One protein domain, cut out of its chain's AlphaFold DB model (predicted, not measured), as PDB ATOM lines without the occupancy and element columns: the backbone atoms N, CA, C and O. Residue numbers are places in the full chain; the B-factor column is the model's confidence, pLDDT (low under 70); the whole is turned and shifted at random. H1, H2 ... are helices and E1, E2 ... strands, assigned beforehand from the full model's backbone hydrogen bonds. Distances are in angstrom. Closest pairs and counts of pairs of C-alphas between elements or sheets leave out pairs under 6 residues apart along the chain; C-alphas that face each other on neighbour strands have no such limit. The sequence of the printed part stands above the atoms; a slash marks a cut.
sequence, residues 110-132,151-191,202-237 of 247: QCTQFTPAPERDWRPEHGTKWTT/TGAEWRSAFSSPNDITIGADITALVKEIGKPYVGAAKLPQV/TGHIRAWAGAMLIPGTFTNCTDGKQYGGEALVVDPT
ATOM      1  N   GLN A 110     -15.400  -6.515 -36.715       54.75
ATOM      2  CA  GLN A 110     -14.772  -5.522 -35.846       54.75
ATOM      3  C   GLN A 110     -13.893  -6.292 -34.861       54.75
ATOM      4  O   GLN A 110     -14.398  -6.929 -33.937       54.75
ATOM      5  N   CYS A 111     -12.575  -6.288 -35.079       58.88
ATOM      6  CA  CYS A 111     -11.682  -6.742 -34.027       58.88
ATOM      7  C   CYS A 111     -11.780  -5.736 -32.880       58.88
ATOM      8  O   CYS A 111     -11.653  -4.522 -33.053       58.88
ATOM      9  N   THR A 112     -12.122  -6.249 -31.711       66.00
ATOM     10  CA  THR A 112     -12.218  -5.480 -30.482       66.00
ATOM     11  C   THR A 112     -11.285  -6.150 -29.497       66.00
ATOM     12  O   THR A 112     -11.436  -7.333 -29.204       66.00
ATOM     13  N   GLN A 113     -10.270  -5.428 -29.034       79.81
ATOM     14  CA  GLN A 113      -9.410  -5.924 -27.967       79.81
ATOM     15  C   GLN A 113     -10.160  -5.770 -26.647       79.81
ATOM     16  O   GLN A 113     -10.688  -4.693 -26.374       79.81
ATOM     17  N   PHE A 114     -10.207  -6.826 -25.839       85.75
ATOM     18  CA  PHE A 114     -10.764  -6.763 -24.494       85.75
ATOM     19  C   PHE A 114      -9.655  -6.477 -23.486       85.75
ATOM     20  O   PHE A 114      -8.639  -7.172 -23.459       85.75
ATOM     21  N   THR A 115      -9.856  -5.459 -22.659       89.75
ATOM     22  CA  THR A 115      -9.013  -5.181 -21.499       89.75
ATOM     23  C   THR A 115      -9.845  -5.428 -20.244       89.75
ATOM     24  O   THR A 115     -10.804  -4.681 -20.020       89.75
ATOM     25  N   PRO A 116      -9.524  -6.462 -19.445       91.56
ATOM     26  CA  PRO A 116     -10.257  -6.740 -18.221       91.56
ATOM     27  C   PRO A 116     -10.045  -5.615 -17.205       91.56
ATOM     28  O   PRO A 116      -8.974  -5.010 -17.122       91.56
ATOM     29  N   ALA A 117     -11.078  -5.341 -16.415       93.81
ATOM     30  CA  ALA A 117     -10.956  -4.540 -15.206       93.81
ATOM     31  C   ALA A 117     -10.026  -5.246 -14.195       93.81
ATOM     32  O   ALA A 117      -9.771  -6.447 -14.330       93.81
ATOM     33  N   PRO A 118      -9.519  -4.537 -13.172       94.50
ATOM     34  CA  PRO A 118      -8.736  -5.154 -12.104       94.50
ATOM     35  C   PRO A 118      -9.441  -6.368 -11.477       94.50
ATOM     36  O   PRO A 118     -10.652  -6.342 -11.273       94.50
ATOM     37  N   GLU A 119      -8.681  -7.403 -11.103       92.06
ATOM     38  CA  GLU A 119      -9.224  -8.682 -10.594       92.06
ATOM     39  C   GLU A 119     -10.195  -8.541  -9.416       92.06
ATOM     40  O   GLU A 119     -11.138  -9.314  -9.286       92.06
ATOM     41  N   ARG A 120     -10.013  -7.518  -8.573       94.06
ATOM     42  CA  ARG A 120     -10.924  -7.217  -7.453       94.06
ATOM     43  C   ARG A 120     -12.373  -6.950  -7.884       94.06
ATOM     44  O   ARG A 120     -13.267  -7.044  -7.053       94.06
ATOM     45  N   ASP A 121     -12.585  -6.576  -9.146       95.00
ATOM     46  CA  ASP A 121     -13.896  -6.251  -9.711       95.00
ATOM     47  C   ASP A 121     -14.540  -7.476 -10.399       95.00
ATOM     48  O   ASP A 121     -15.681  -7.409 -10.872       95.00
ATOM     49  N   TRP A 122     -13.820  -8.601 -10.472       94.38
ATOM     50  CA  TRP A 122     -14.300  -9.840 -11.075       94.38
ATOM     51  C   TRP A 122     -15.287 -10.543 -10.144       94.38
ATOM     52  O   TRP A 122     -15.175 -10.493  -8.920       94.38
ATOM     53  N   ARG A 123     -16.265 -11.240 -10.731       94.31
ATOM     54  CA  ARG A 123     -17.337 -11.917  -9.985       94.31
ATOM     55  C   ARG A 123     -17.263 -13.426 -10.243       94.31
ATOM     56  O   ARG A 123     -17.885 -13.897 -11.196       94.31
ATOM     57  N   PRO A 124     -16.491 -14.187  -9.443       87.56
ATOM     58  CA  PRO A 124     -16.243 -15.616  -9.671       87.56
ATOM     59  C   PRO A 124     -17.451 -16.506  -9.348       87.56
ATOM     60  O   PRO A 124     -17.536 -17.639  -9.813       87.56
ATOM     61  N   GLU A 125     -18.408 -16.011  -8.566       85.88
ATOM     62  CA  GLU A 125     -19.602 -16.766  -8.164       85.88
ATOM     63  C   GLU A 125     -20.778 -16.607  -9.138       85.88
ATOM     64  O   GLU A 125     -21.908 -16.968  -8.819       85.88
ATOM     65  N   HIS A 126     -20.531 -16.085 -10.341       90.31
ATOM     66  CA  HIS A 126     -21.574 -15.953 -11.346       90.31
ATOM     67  C   HIS A 126     -21.973 -17.319 -11.934       90.31
ATOM     68  O   HIS A 126     -21.307 -18.341 -11.742       90.31
ATOM     69  N   GLY A 127     -23.090 -17.339 -12.656       88.44
ATOM     70  CA  GLY A 127     -23.573 -18.513 -13.374       88.44
ATOM     71  C   GLY A 127     -23.893 -18.171 -14.820       88.44
ATOM     72  O   GLY A 127     -24.211 -17.027 -15.147       88.44
ATOM     73  N   THR A 128     -23.826 -19.160 -15.705       89.75
ATOM     74  CA  THR A 128     -24.407 -19.023 -17.040       89.75
ATOM     75  C   THR A 128     -25.921 -18.855 -16.940       89.75
ATOM     76  O   THR A 128     -26.548 -19.184 -15.931       89.75
ATOM     77  N   LYS A 129     -26.551 -18.419 -18.034       89.06
ATOM     78  CA  LYS A 129     -28.012 -18.490 -18.140       89.06
ATOM     79  C   LYS A 129     -28.485 -19.940 -17.984       89.06
ATOM     80  O   LYS A 129     -27.793 -20.872 -18.398       89.06
ATOM     81  N   TRP A 130     -29.677 -20.102 -17.415       88.75
ATOM     82  CA  TRP A 130     -30.365 -21.386 -17.368       88.75
ATOM     83  C   TRP A 130     -30.750 -21.826 -18.779       88.75
ATOM     84  O   TRP A 130     -31.475 -21.120 -19.480       88.75
ATOM     85  N   THR A 131     -30.306 -23.016 -19.162       87.88
ATOM     86  CA  THR A 131     -30.623 -23.643 -20.445       87.88
ATOM     87  C   THR A 131     -31.549 -24.822 -20.196       87.88
ATOM     88  O   THR A 131     -31.280 -25.633 -19.314       87.88
ATOM     89  N   THR A 132     -32.641 -24.934 -20.953       89.25
ATOM     90  CA  THR A 132     -33.477 -26.143 -20.938       89.25
ATOM     91  C   THR A 132     -32.704 -27.291 -21.576       89.25
ATOM     92  O   THR A 132     -32.253 -27.175 -22.713       89.25
ATOM     93  N   THR A 151     -27.763 -34.981 -22.496       63.03
ATOM     94  CA  THR A 151     -26.326 -34.782 -22.282       63.03
ATOM     95  C   THR A 151     -25.634 -33.953 -23.379       63.03
ATOM     96  O   THR A 151     -24.416 -33.783 -23.345       63.03
ATOM     97  N   GLY A 152     -26.380 -33.449 -24.370       65.19
ATOM     98  CA  GLY A 152     -25.858 -32.663 -25.491       65.19
ATOM     99  C   GLY A 152     -25.627 -31.170 -25.229       65.19
ATOM    100  O   GLY A 152     -24.999 -30.515 -26.061       65.19
ATOM    101  N   ALA A 153     -26.109 -30.618 -24.111       76.12
ATOM    102  CA  ALA A 153     -26.014 -29.183 -23.841       76.12
ATOM    103  C   ALA A 153     -24.556 -28.708 -23.690       76.12
ATOM    104  O   ALA A 153     -23.745 -29.344 -23.015       76.12
ATOM    105  N   GLU A 154     -24.227 -27.569 -24.300       83.81
ATOM    106  CA  GLU A 154     -22.897 -26.956 -24.252       83.81
ATOM    107  C   GLU A 154     -22.997 -25.504 -23.783       83.81
ATOM    108  O   GLU A 154     -23.760 -24.707 -24.331       83.81
ATOM    109  N   TRP A 155     -22.198 -25.152 -22.780       86.75
ATOM    110  CA  TRP A 155     -22.000 -23.780 -22.336       86.75
ATOM    111  C   TRP A 155     -20.729 -23.221 -22.944       86.75
ATOM    112  O   TRP A 155     -19.691 -23.884 -22.976       86.75
ATOM    113  N   ARG A 156     -20.809 -21.977 -23.409       87.69
ATOM    114  CA  ARG A 156     -19.705 -21.287 -24.068       87.69
ATOM    115  C   ARG A 156     -19.426 -19.979 -23.352       87.69
ATOM    116  O   ARG A 156     -20.349 -19.237 -23.018       87.69
ATOM    117  N   SER A 157     -18.145 -19.726 -23.135       88.56
ATOM    118  CA  SER A 157     -17.652 -18.427 -22.710       88.56
ATOM    119  C   SER A 157     -17.925 -17.417 -23.814       88.56
ATOM    120  O   SER A 157     -17.826 -17.732 -25.003       88.56
ATOM    121  N   ALA A 158     -18.320 -16.216 -23.425       87.56
ATOM    122  CA  ALA A 158     -18.808 -15.219 -24.357       87.56
ATOM    123  C   ALA A 158     -18.484 -13.818 -23.867       87.56
ATOM    124  O   ALA A 158     -18.373 -13.561 -22.671       87.56
ATOM    125  N   PHE A 159     -18.392 -12.901 -24.816       87.00
ATOM    126  CA  PHE A 159     -18.338 -11.481 -24.536       87.00
ATOM    127  C   PHE A 159     -19.721 -10.862 -24.724       87.00
ATOM    128  O   PHE A 159     -20.498 -11.298 -25.575       87.00
ATOM    129  N   SER A 160     -20.020  -9.829 -23.948       84.50
ATOM    130  CA  SER A 160     -21.244  -9.044 -24.072       84.50
ATOM    131  C   SER A 160     -20.933  -7.552 -23.977       84.50
ATOM    132  O   SER A 160     -20.052  -7.133 -23.228       84.50
ATOM    133  N   SER A 161     -21.638  -6.744 -24.765       78.12
ATOM    134  CA  SER A 161     -21.533  -5.283 -24.764       78.12
ATOM    135  C   SER A 161     -22.933  -4.686 -24.949       78.12
ATOM    136  O   SER A 161     -23.730  -5.260 -25.691       78.12
ATOM    137  N   PRO A 162     -23.265  -3.554 -24.303       66.38
ATOM    138  CA  PRO A 162     -24.619  -2.997 -24.276       66.38
ATOM    139  C   PRO A 162     -25.166  -2.449 -25.611       66.38
ATOM    140  O   PRO A 162     -26.278  -1.936 -25.609       66.38
ATOM    141  N   ASN A 163     -24.445  -2.541 -26.738       64.06
ATOM    142  CA  ASN A 163     -24.805  -1.850 -27.992       64.06
ATOM    143  C   ASN A 163     -24.805  -2.736 -29.257       64.06
ATOM    144  O   ASN A 163     -24.475  -2.236 -30.331       64.06
ATOM    145  N   ASP A 164     -25.111  -4.036 -29.154       57.97
ATOM    146  CA  ASP A 164     -25.111  -4.979 -30.300       57.97
ATOM    147  C   ASP A 164     -23.826  -4.915 -31.156       57.97
ATOM    148  O   ASP A 164     -23.819  -5.163 -32.363       57.97
ATOM    149  N   ILE A 165     -22.707  -4.555 -30.522       64.12
ATOM    150  CA  ILE A 165     -21.404  -4.475 -31.174       64.12
ATOM    151  C   ILE A 165     -20.909  -5.904 -31.360       64.12
ATOM    152  O   ILE A 165     -20.826  -6.668 -30.398       64.12
ATOM    153  N   THR A 166     -20.551  -6.269 -32.589       63.16
ATOM    154  CA  THR A 166     -19.919  -7.562 -32.860       63.16
ATOM    155  C   THR A 166     -18.529  -7.589 -32.230       63.16
ATOM    156  O   THR A 166     -17.641  -6.838 -32.634       63.16
ATOM    157  N   ILE A 167     -18.336  -8.466 -31.245       67.31
ATOM    158  CA  ILE A 167     -17.079  -8.588 -30.503       67.31
ATOM    159  C   ILE A 167     -16.199  -9.664 -31.146       67.31
ATOM    160  O   ILE A 167     -16.639 -10.793 -31.348       67.31
ATOM    161  N   GLY A 168     -14.949  -9.310 -31.446       64.50
ATOM    162  CA  GLY A 168     -13.943 -10.187 -32.058       64.50
ATOM    163  C   GLY A 168     -12.745 -10.480 -31.148       64.50
ATOM    164  O   GLY A 168     -11.647 -10.689 -31.659       64.50
ATOM    165  N   ALA A 169     -12.921 -10.412 -29.825       70.00
ATOM    166  CA  ALA A 169     -11.861 -10.645 -28.843       70.00
ATOM    167  C   ALA A 169     -11.507 -12.142 -28.702       70.00
ATOM    168  O   ALA A 169     -12.364 -13.013 -28.865       70.00
ATOM    169  N   ASP A 170     -10.247 -12.445 -28.364       77.62
ATOM    170  CA  ASP A 170      -9.774 -13.821 -28.163       77.62
ATOM    171  C   ASP A 170     -10.066 -14.310 -26.738       77.62
ATOM    172  O   ASP A 170      -9.333 -14.034 -25.785       77.62
ATOM    173  N   ILE A 171     -11.143 -15.085 -26.600       82.69
ATOM    174  CA  ILE A 171     -11.527 -15.708 -25.330       82.69
ATOM    175  C   ILE A 171     -10.478 -16.721 -24.837       82.69
ATOM    176  O   ILE A 171     -10.362 -16.952 -23.638       82.69
ATOM    177  N   THR A 172      -9.685 -17.310 -25.737       82.25
ATOM    178  CA  THR A 172      -8.681 -18.331 -25.404       82.25
ATOM    179  C   THR A 172      -7.525 -17.725 -24.622       82.25
ATOM    180  O   THR A 172      -7.068 -18.314 -23.640       82.25
ATOM    181  N   ALA A 173      -7.064 -16.544 -25.040       82.12
ATOM    182  CA  ALA A 173      -6.025 -15.803 -24.339       82.12
ATOM    183  C   ALA A 173      -6.469 -15.451 -22.912       82.12
ATOM    184  O   ALA A 173      -5.733 -15.727 -21.966       82.12
ATOM    185  N   LEU A 174      -7.703 -14.956 -22.758       85.31
ATOM    186  CA  LEU A 174      -8.280 -14.624 -21.455       85.31
ATOM    187  C   LEU A 174      -8.416 -15.864 -20.556       85.31
ATOM    188  O   LEU A 174      -7.983 -15.851 -19.409       85.31
ATOM    189  N   VAL A 175      -8.947 -16.975 -21.079       87.25
ATOM    190  CA  VAL A 175      -9.042 -18.247 -20.337       87.25
ATOM    191  C   VAL A 175      -7.665 -18.729 -19.870       87.25
ATOM    192  O   VAL A 175      -7.529 -19.228 -18.754       87.25
ATOM    193  N   LYS A 176      -6.627 -18.582 -20.704       86.19
ATOM    194  CA  LYS A 176      -5.257 -18.973 -20.351       86.19
ATOM    195  C   LYS A 176      -4.674 -18.105 -19.232       86.19
ATOM    196  O   LYS A 176      -3.925 -18.635 -18.416       86.19
ATOM    197  N   GLU A 177      -4.996 -16.815 -19.218       87.75
ATOM    198  CA  GLU A 177      -4.581 -15.869 -18.177       87.75
ATOM    199  C   GLU A 177      -5.236 -16.192 -16.830       87.75
ATOM    200  O   GLU A 177      -4.535 -16.308 -15.829       87.75
ATOM    201  N   ILE A 178      -6.552 -16.435 -16.822       89.06
ATOM    202  CA  ILE A 178      -7.299 -16.794 -15.605       89.06
ATOM    203  C   ILE A 178      -6.852 -18.165 -15.069       89.06
ATOM    204  O   ILE A 178      -6.717 -18.370 -13.863       89.06
ATOM    205  N   GLY A 179      -6.627 -19.128 -15.966       85.62
ATOM    206  CA  GLY A 179      -6.231 -20.484 -15.611       85.62
ATOM    207  C   GLY A 179      -7.399 -21.379 -15.179       85.62
ATOM    208  O   GLY A 179      -8.575 -21.103 -15.405       85.62
ATOM    209  N   LYS A 180      -7.067 -22.532 -14.592       83.69
ATOM    210  CA  LYS A 180      -8.063 -23.529 -14.167       83.69
ATOM    211  C   LYS A 180      -8.880 -23.014 -12.968       83.69
ATOM    212  O   LYS A 180      -8.303 -22.345 -12.116       83.69
ATOM    213  N   PRO A 181     -10.168 -23.387 -12.838       85.94
ATOM    214  CA  PRO A 181     -10.905 -24.381 -13.633       85.94
ATOM    215  C   PRO A 181     -11.547 -23.857 -14.930       85.94
ATOM    216  O   PRO A 181     -12.234 -24.621 -15.603       85.94
ATOM    217  N   TYR A 182     -11.334 -22.594 -15.290       88.19
ATOM    218  CA  TYR A 182     -12.084 -21.915 -16.343       88.19
ATOM    219  C   TYR A 182     -11.753 -22.410 -17.758       88.19
ATOM    220  O   TYR A 182     -10.621 -22.801 -18.055       88.19
ATOM    221  N   VAL A 183     -12.754 -22.406 -18.647       87.81
ATOM    222  CA  VAL A 183     -12.652 -22.933 -20.020       87.81
ATOM    223  C   VAL A 183     -13.409 -22.076 -21.038       87.81
ATOM    224  O   VAL A 183     -14.306 -21.316 -20.691       87.81
ATOM    225  N   GLY A 184     -13.076 -22.209 -22.326       85.19
ATOM    226  CA  GLY A 184     -13.800 -21.538 -23.416       85.19
ATOM    227  C   GLY A 184     -15.163 -22.171 -23.729       85.19
ATOM    228  O   GLY A 184     -16.109 -21.468 -24.071       85.19
ATOM    229  N   ALA A 185     -15.276 -23.492 -23.584       86.06
ATOM    230  CA  ALA A 185     -16.525 -24.232 -23.721       86.06
ATOM    231  C   ALA A 185     -16.527 -25.483 -22.836       86.06
ATOM    232  O   ALA A 185     -15.482 -26.096 -22.596       86.06
ATOM    233  N   ALA A 186     -17.711 -25.867 -22.376       83.00
ATOM    234  CA  ALA A 186     -17.940 -27.041 -21.552       83.00
ATOM    235  C   ALA A 186     -19.252 -27.714 -21.946       83.00
ATOM    236  O   ALA A 186     -20.281 -27.053 -22.060       83.00
ATOM    237  N   LYS A 187     -19.237 -29.039 -22.094       82.25
ATOM    238  CA  LYS A 187     -20.478 -29.810 -22.203       82.25
ATOM    239  C   LYS A 187     -21.021 -30.124 -20.819       82.25
ATOM    240  O   LYS A 187     -20.240 -30.348 -19.892       82.25
ATOM    241  N   LEU A 188     -22.347 -30.186 -20.706       77.06
ATOM    242  CA  LEU A 188     -23.017 -30.753 -19.544       77.06
ATOM    243  C   LEU A 188     -22.384 -32.127 -19.271       77.06
ATOM    244  O   LEU A 188     -22.304 -32.948 -20.193       77.06
ATOM    245  N   PRO A 189     -21.865 -32.386 -18.056       70.19
ATOM    246  CA  PRO A 189     -21.460 -33.736 -17.694       70.19
ATOM    247  C   PRO A 189     -22.584 -34.719 -18.009       70.19
ATOM    248  O   PRO A 189     -23.759 -34.393 -17.862       70.19
ATOM    249  N   GLN A 190     -22.237 -35.936 -18.422       69.44
ATOM    250  CA  GLN A 190     -23.246 -36.985 -18.490       69.44
ATOM    251  C   GLN A 190     -23.739 -37.250 -17.071       69.44
ATOM    252  O   GLN A 190     -23.016 -37.816 -16.252       69.44
ATOM    253  N   VAL A 191     -24.946 -36.778 -16.780       66.12
ATOM    254  CA  VAL A 191     -25.616 -37.013 -15.513       66.12
ATOM    255  C   VAL A 191     -26.754 -37.983 -15.784       66.12
ATOM    256  O   VAL A 191     -27.757 -37.614 -16.385       66.12
ATOM    257  N   THR A 202     -46.770 -30.427 -15.776       90.69
ATOM    258  CA  THR A 202     -45.767 -30.544 -16.836       90.69
ATOM    259  C   THR A 202     -44.411 -30.134 -16.288       90.69
ATOM    260  O   THR A 202     -44.304 -29.096 -15.635       90.69
ATOM    261  N   GLY A 203     -43.361 -30.901 -16.572       89.75
ATOM    262  CA  GLY A 203     -42.019 -30.544 -16.123       89.75
ATOM    263  C   GLY A 203     -40.927 -30.738 -17.160       89.75
ATOM    264  O   GLY A 203     -41.046 -31.533 -18.089       89.75
ATOM    265  N   HIS A 204     -39.846 -29.989 -16.983       90.69
ATOM    266  CA  HIS A 204     -38.613 -30.090 -17.757       90.69
ATOM    267  C   HIS A 204     -37.419 -29.735 -16.878       90.69
ATOM    268  O   HIS A 204     -37.542 -29.078 -15.845       90.69
ATOM    269  N   ILE A 205     -36.233 -30.134 -17.314       88.12
ATOM    270  CA  ILE A 205     -34.986 -29.888 -16.606       88.12
ATOM    271  C   ILE A 205     -34.291 -28.686 -17.232       88.12
ATOM    272  O   ILE A 205     -34.166 -28.573 -18.457       88.12
ATOM    273  N   ARG A 206     -33.802 -27.787 -16.380       89.62
ATOM    274  CA  ARG A 206     -32.862 -26.735 -16.765       89.62
ATOM    275  C   ARG A 206     -31.530 -26.942 -16.065       89.62
ATOM    276  O   ARG A 206     -31.481 -27.473 -14.958       89.62
ATOM    277  N   ALA A 207     -30.459 -26.488 -16.702       88.62
ATOM    278  CA  ALA A 207     -29.125 -26.511 -16.127       88.62
ATOM    279  C   ALA A 207     -28.359 -25.207 -16.391       88.62
ATOM    280  O   ALA A 207     -28.605 -24.513 -17.381       88.62
ATOM    281  N   TRP A 208     -27.405 -24.901 -15.518       89.31
ATOM    282  CA  TRP A 208     -26.413 -23.838 -15.686       89.31
ATOM    283  C   TRP A 208     -25.038 -24.332 -15.235       89.31
ATOM    284  O   TRP A 208     -24.938 -25.268 -14.440       89.31
ATOM    285  N   ALA A 209     -23.986 -23.685 -15.728       89.12
ATOM    286  CA  ALA A 209     -22.623 -23.876 -15.251       89.12
ATOM    287  C   ALA A 209     -22.150 -22.641 -14.485       89.12
ATOM    288  O   ALA A 209     -22.538 -21.517 -14.811       89.12
ATOM    289  N   GLY A 210     -21.271 -22.846 -13.508       90.31
ATOM    290  CA  GLY A 210     -20.503 -21.781 -12.885       90.31
ATOM    291  C   GLY A 210     -19.830 -20.914 -13.937       90.31
ATOM    292  O   GLY A 210     -19.505 -21.364 -15.037       90.31
ATOM    293  N   ALA A 211     -19.635 -19.646 -13.617       92.75
ATOM    294  CA  ALA A 211     -18.913 -18.734 -14.476       92.75
ATOM    295  C   ALA A 211     -18.273 -17.612 -13.664       92.75
ATOM    296  O   ALA A 211     -18.749 -17.225 -12.599       92.75
ATOM    297  N   MET A 212     -17.213 -17.046 -14.218       94.38
ATOM    298  CA  MET A 212     -16.671 -15.772 -13.791       94.38
ATOM    299  C   MET A 212     -17.175 -14.686 -14.733       94.38
ATOM    300  O   MET A 212     -17.029 -14.803 -15.949       94.38
ATOM    301  N   LEU A 213     -17.764 -13.635 -14.170       94.50
ATOM    302  CA  LEU A 213     -18.083 -12.424 -14.915       94.50
ATOM    303  C   LEU A 213     -16.952 -11.411 -14.717       94.50
ATOM    304  O   LEU A 213     -16.652 -11.024 -13.587       94.50
ATOM    305  N   ILE A 214     -16.332 -10.999 -15.818       94.38
ATOM    306  CA  ILE A 214     -15.184 -10.095 -15.852       94.38
ATOM    307  C   ILE A 214     -15.615  -8.812 -16.558       94.38
ATOM    308  O   ILE A 214     -15.748  -8.810 -17.785       94.38
ATOM    309  N   PRO A 215     -15.845  -7.715 -15.821       94.06
ATOM    310  CA  PRO A 215     -16.052  -6.410 -16.427       94.06
ATOM    311  C   PRO A 215     -14.797  -5.958 -17.171       94.06
ATOM    312  O   PRO A 215     -13.680  -6.319 -16.804       94.06
ATOM    313  N   GLY A 216     -14.961  -5.131 -18.194       91.69
ATOM    314  CA  GLY A 216     -13.830  -4.547 -18.896       91.69
ATOM    315  C   GLY A 216     -14.238  -3.606 -20.014       91.69
ATOM    316  O   GLY A 216     -15.389  -3.173 -20.126       91.69
ATOM    317  N   THR A 217     -13.257  -3.300 -20.852       90.31
ATOM    318  CA  THR A 217     -13.405  -2.362 -21.960       90.31
ATOM    319  C   THR A 217     -13.020  -3.038 -23.265       90.31
ATOM    320  O   THR A 217     -11.936  -3.607 -23.387       90.31
ATOM    321  N   PHE A 218     -13.895  -2.940 -24.260       85.00
ATOM    322  CA  PHE A 218     -13.609  -3.293 -25.643       85.00
ATOM    323  C   PHE A 218     -13.075  -2.072 -26.381       85.00
ATOM    324  O   PHE A 218     -13.734  -1.035 -26.415       85.00
ATOM    325  N   THR A 219     -11.906  -2.201 -26.999       84.50
ATOM    326  CA  THR A 219     -11.325  -1.167 -27.862       84.50
ATOM    327  C   THR A 219     -11.448  -1.610 -29.310       84.50
ATOM    328  O   THR A 219     -10.886  -2.638 -29.684       84.50
ATOM    329  N   ASN A 220     -12.183  -0.857 -30.126       78.00
ATOM    330  CA  ASN A 220     -12.288  -1.113 -31.559       78.00
ATOM    331  C   ASN A 220     -10.930  -0.845 -32.229       78.00
ATOM    332  O   ASN A 220     -10.371   0.242 -32.104       78.00
ATOM    333  N   CYS A 221     -10.391  -1.843 -32.931       73.94
ATOM    334  CA  CYS A 221      -9.079  -1.743 -33.572       73.94
ATOM    335  C   CYS A 221      -8.989  -0.652 -34.651       73.94
ATOM    336  O   CYS A 221      -7.891  -0.219 -34.985       73.94
ATOM    337  N   THR A 222     -10.111  -0.294 -35.281       75.00
ATOM    338  CA  THR A 222     -10.135   0.584 -36.457       75.00
ATOM    339  C   THR A 222     -10.142   2.056 -36.067       75.00
ATOM    340  O   THR A 222      -9.412   2.841 -36.664       75.00
ATOM    341  N   ASP A 223     -10.962   2.435 -35.086       80.50
ATOM    342  CA  ASP A 223     -11.143   3.832 -34.664       80.50
ATOM    343  C   ASP A 223     -10.636   4.113 -33.238       80.50
ATOM    344  O   ASP A 223     -10.667   5.257 -32.787       80.50
ATOM    345  N   GLY A 224     -10.162   3.088 -32.519       81.50
ATOM    346  CA  GLY A 224      -9.692   3.195 -31.137       81.50
ATOM    347  C   GLY A 224     -10.805   3.465 -30.124       81.50
ATOM    348  O   GLY A 224     -10.518   3.695 -28.947       81.50
ATOM    349  N   LYS A 225     -12.074   3.460 -30.544       83.81
ATOM    350  CA  LYS A 225     -13.186   3.799 -29.664       83.81
ATOM    351  C   LYS A 225     -13.402   2.701 -28.633       83.81
ATOM    352  O   LYS A 225     -13.365   1.508 -28.938       83.81
ATOM    353  N   GLN A 226     -13.647   3.140 -27.406       86.38
ATOM    354  CA  GLN A 226     -13.817   2.272 -26.255       86.38
ATOM    355  C   GLN A 226     -15.286   2.117 -25.879       86.38
ATOM    356  O   GLN A 226     -16.060   3.076 -25.906       86.38
ATOM    357  N   TYR A 227     -15.645   0.898 -25.497       85.06
ATOM    358  CA  TYR A 227     -16.984   0.518 -25.072       85.06
ATOM    359  C   TYR A 227     -16.883  -0.351 -23.826       85.06
ATOM    360  O   TYR A 227     -16.057  -1.258 -23.770       85.06
ATOM    361  N   GLY A 228     -17.738  -0.100 -22.839       87.12
ATOM    362  CA  GLY A 228     -17.869  -1.011 -21.708       87.12
ATOM    363  C   GLY A 228     -18.443  -2.357 -22.146       87.12
ATOM    364  O   GLY A 228     -19.189  -2.449 -23.127       87.12
ATOM    365  N   GLY A 229     -18.117  -3.399 -21.398       88.69
ATOM    366  CA  GLY A 229     -18.771  -4.688 -21.519       88.69
ATOM    367  C   GLY A 229     -18.149  -5.717 -20.591       88.69
ATOM    368  O   GLY A 229     -17.423  -5.374 -19.658       88.69
ATOM    369  N   GLU A 230     -18.483  -6.977 -20.818       91.38
ATOM    370  CA  GLU A 230     -18.176  -8.048 -19.879       91.38
ATOM    371  C   GLU A 230     -17.794  -9.325 -20.629       91.38
ATOM    372  O   GLU A 230     -18.356  -9.638 -21.682       91.38
ATOM    373  N   ALA A 231     -16.854 -10.078 -20.065       91.00
ATOM    374  CA  ALA A 231     -16.567 -11.447 -20.455       91.00
ATOM    375  C   ALA A 231     -17.187 -12.401 -19.432       91.00
ATOM    376  O   ALA A 231     -16.942 -12.289 -18.233       91.00
ATOM    377  N   LEU A 232     -17.979 -13.351 -19.909       92.44
ATOM    378  CA  LEU A 232     -18.452 -14.486 -19.132       92.44
ATOM    379  C   LEU A 232     -17.543 -15.675 -19.441       92.44
ATOM    380  O   LEU A 232     -17.516 -16.137 -20.583       92.44
ATOM    381  N   VAL A 233     -16.819 -16.172 -18.441       92.69
ATOM    382  CA  VAL A 233     -15.892 -17.300 -18.592       92.69
ATOM    383  C   VAL A 233     -16.386 -18.497 -17.789       92.69
ATOM    384  O   VAL A 233     -16.536 -18.413 -16.575       92.69
ATOM    385  N   VAL A 234     -16.658 -19.611 -18.462       91.38
ATOM    386  CA  VAL A 234     -17.293 -20.801 -17.881       91.38
ATOM    387  C   VAL A 234     -16.359 -21.518 -16.902       91.38
ATOM    388  O   VAL A 234     -15.218 -21.832 -17.234       91.38
ATOM    389  N   ASP A 235     -16.887 -21.836 -15.723       90.62
ATOM    390  CA  ASP A 235     -16.351 -22.749 -14.714       90.62
ATOM    391  C   ASP A 235     -17.184 -24.048 -14.722       90.62
ATOM    392  O   ASP A 235     -18.291 -24.098 -14.179       90.62
ATOM    393  N   PRO A 236     -16.663 -25.126 -15.321       84.44
ATOM    394  CA  PRO A 236     -17.393 -26.373 -15.486       84.44
ATOM    395  C   PRO A 236     -17.438 -27.223 -14.206       84.44
ATOM    396  O   PRO A 236     -18.063 -28.280 -14.198       84.44
ATOM    397  N   THR A 237     -16.759 -26.816 -13.128       85.19
ATOM    398  CA  THR A 237     -16.693 -27.610 -11.889       85.19
ATOM    399  C   THR A 237     -17.920 -27.449 -11.003       85.19
ATOM    400  O   THR A 237     -18.153 -28.292 -10.131       85.19
TER     401      THR A 237
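Overview. This is residues 110 to 132, 151 to 191 and 202 to 237 of the 247 residues of an uncharacterized protein of Trichosporon asahii var. asahii (strain CBS 8904) (UniProt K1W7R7). A long, strongly twisted hairpin of two strands, E6 and E7, makes the core and the length of this domain, with E1 and E2 along one side of E6, E4 beside E7, and one short helix, H1, across a face of the sheet. A small pair of strands, E3 and E5, lies near the last residues of E7, and E3 runs on into E4. The printed part has 100 residues with one named helix and seven named strands, in the order E1 E2 E3 E4 H1 E5 E6 E7; the class is mostly strand, and both sheets, the branched one of five strands and the pair, are antiparallel. The whole is compact, with a radius of gyration of the C-alphas of 14.7 A, yet elongated, with spans of 50 by 29 by 20 A.

Arrangement. E1, residues 112 to 116, is an edge strand antiparallel to E6, residues 202 to 220; N 113 and O 219 are 2.9 A apart, within hydrogen-bond range. E2, residues 123 to 127, is antiparallel to E6 on the same side as E1, with N 211 and O 126 at 2.8 A. E6 bends by 75 degrees at residue 216, and its pairing is staggered: residues 210 to 213 pair with E2, residues 216 to 220 with E1. E3, residues 154 to 156, pairs with E5, residues 185 to 187, with N 155 and O 186 at 2.8 A. E3 runs on into E4, residues 158 to 160, at 51 degrees. E4 is antiparallel to E7, residues 226 to 237, with N 160 and O 230 at 2.8 A. On the other side of E7 lies E6, its partner in the hairpin, with N 235 and O 210 at 2.7 A. H1, residues 171 to 178, is on the branched sheet at a height over the sheet of 8.9 A; on the local plane it runs across the strands, at 70 degrees to E7. The closest C-alphas of H1 and E7 are those of Val 175 and Val 233, 7.1 A apart. In H1 every O i to N i+4 pair is within hydrogen-bond range. E1 and E5 are apart.

Along the chain. E1 begins with C-alpha 112 at (-12.218, -5.480, -30.482) and spans 12.5 A. E2 spans 9.7 A, E3 6.5 A, E4 6.6 A, H1 10.7 A and E5 7.0 A. E6 spans 46.9 A from C-alpha 202 at (-45.767, -30.544, -16.836). E7 spans 33.3 A and ends with C-alpha 237 at (-16.693, -27.610, -11.889).

Size, cuts and confidence. The two C-alphas farthest apart, those of Thr 202 and Asp 223, are 51.9 A apart. Residues 133 to 150 and 192 to 201 are not printed; the gaps across these cuts are 11.3 A, from C-alpha 132 to C-alpha 151, and 21.2 A, from C-alpha 191 to C-alpha 202. Of the links that are printed whole, E3 to E4 and E6 to E7 are tight, and E1 to E2, E4 to H1 and H1 to E5 are short. The mean pLDDT of the printed part is 83.7, with residues 110 to 112, 151 to 152, 162 to 168 and 190 to 191 under 70.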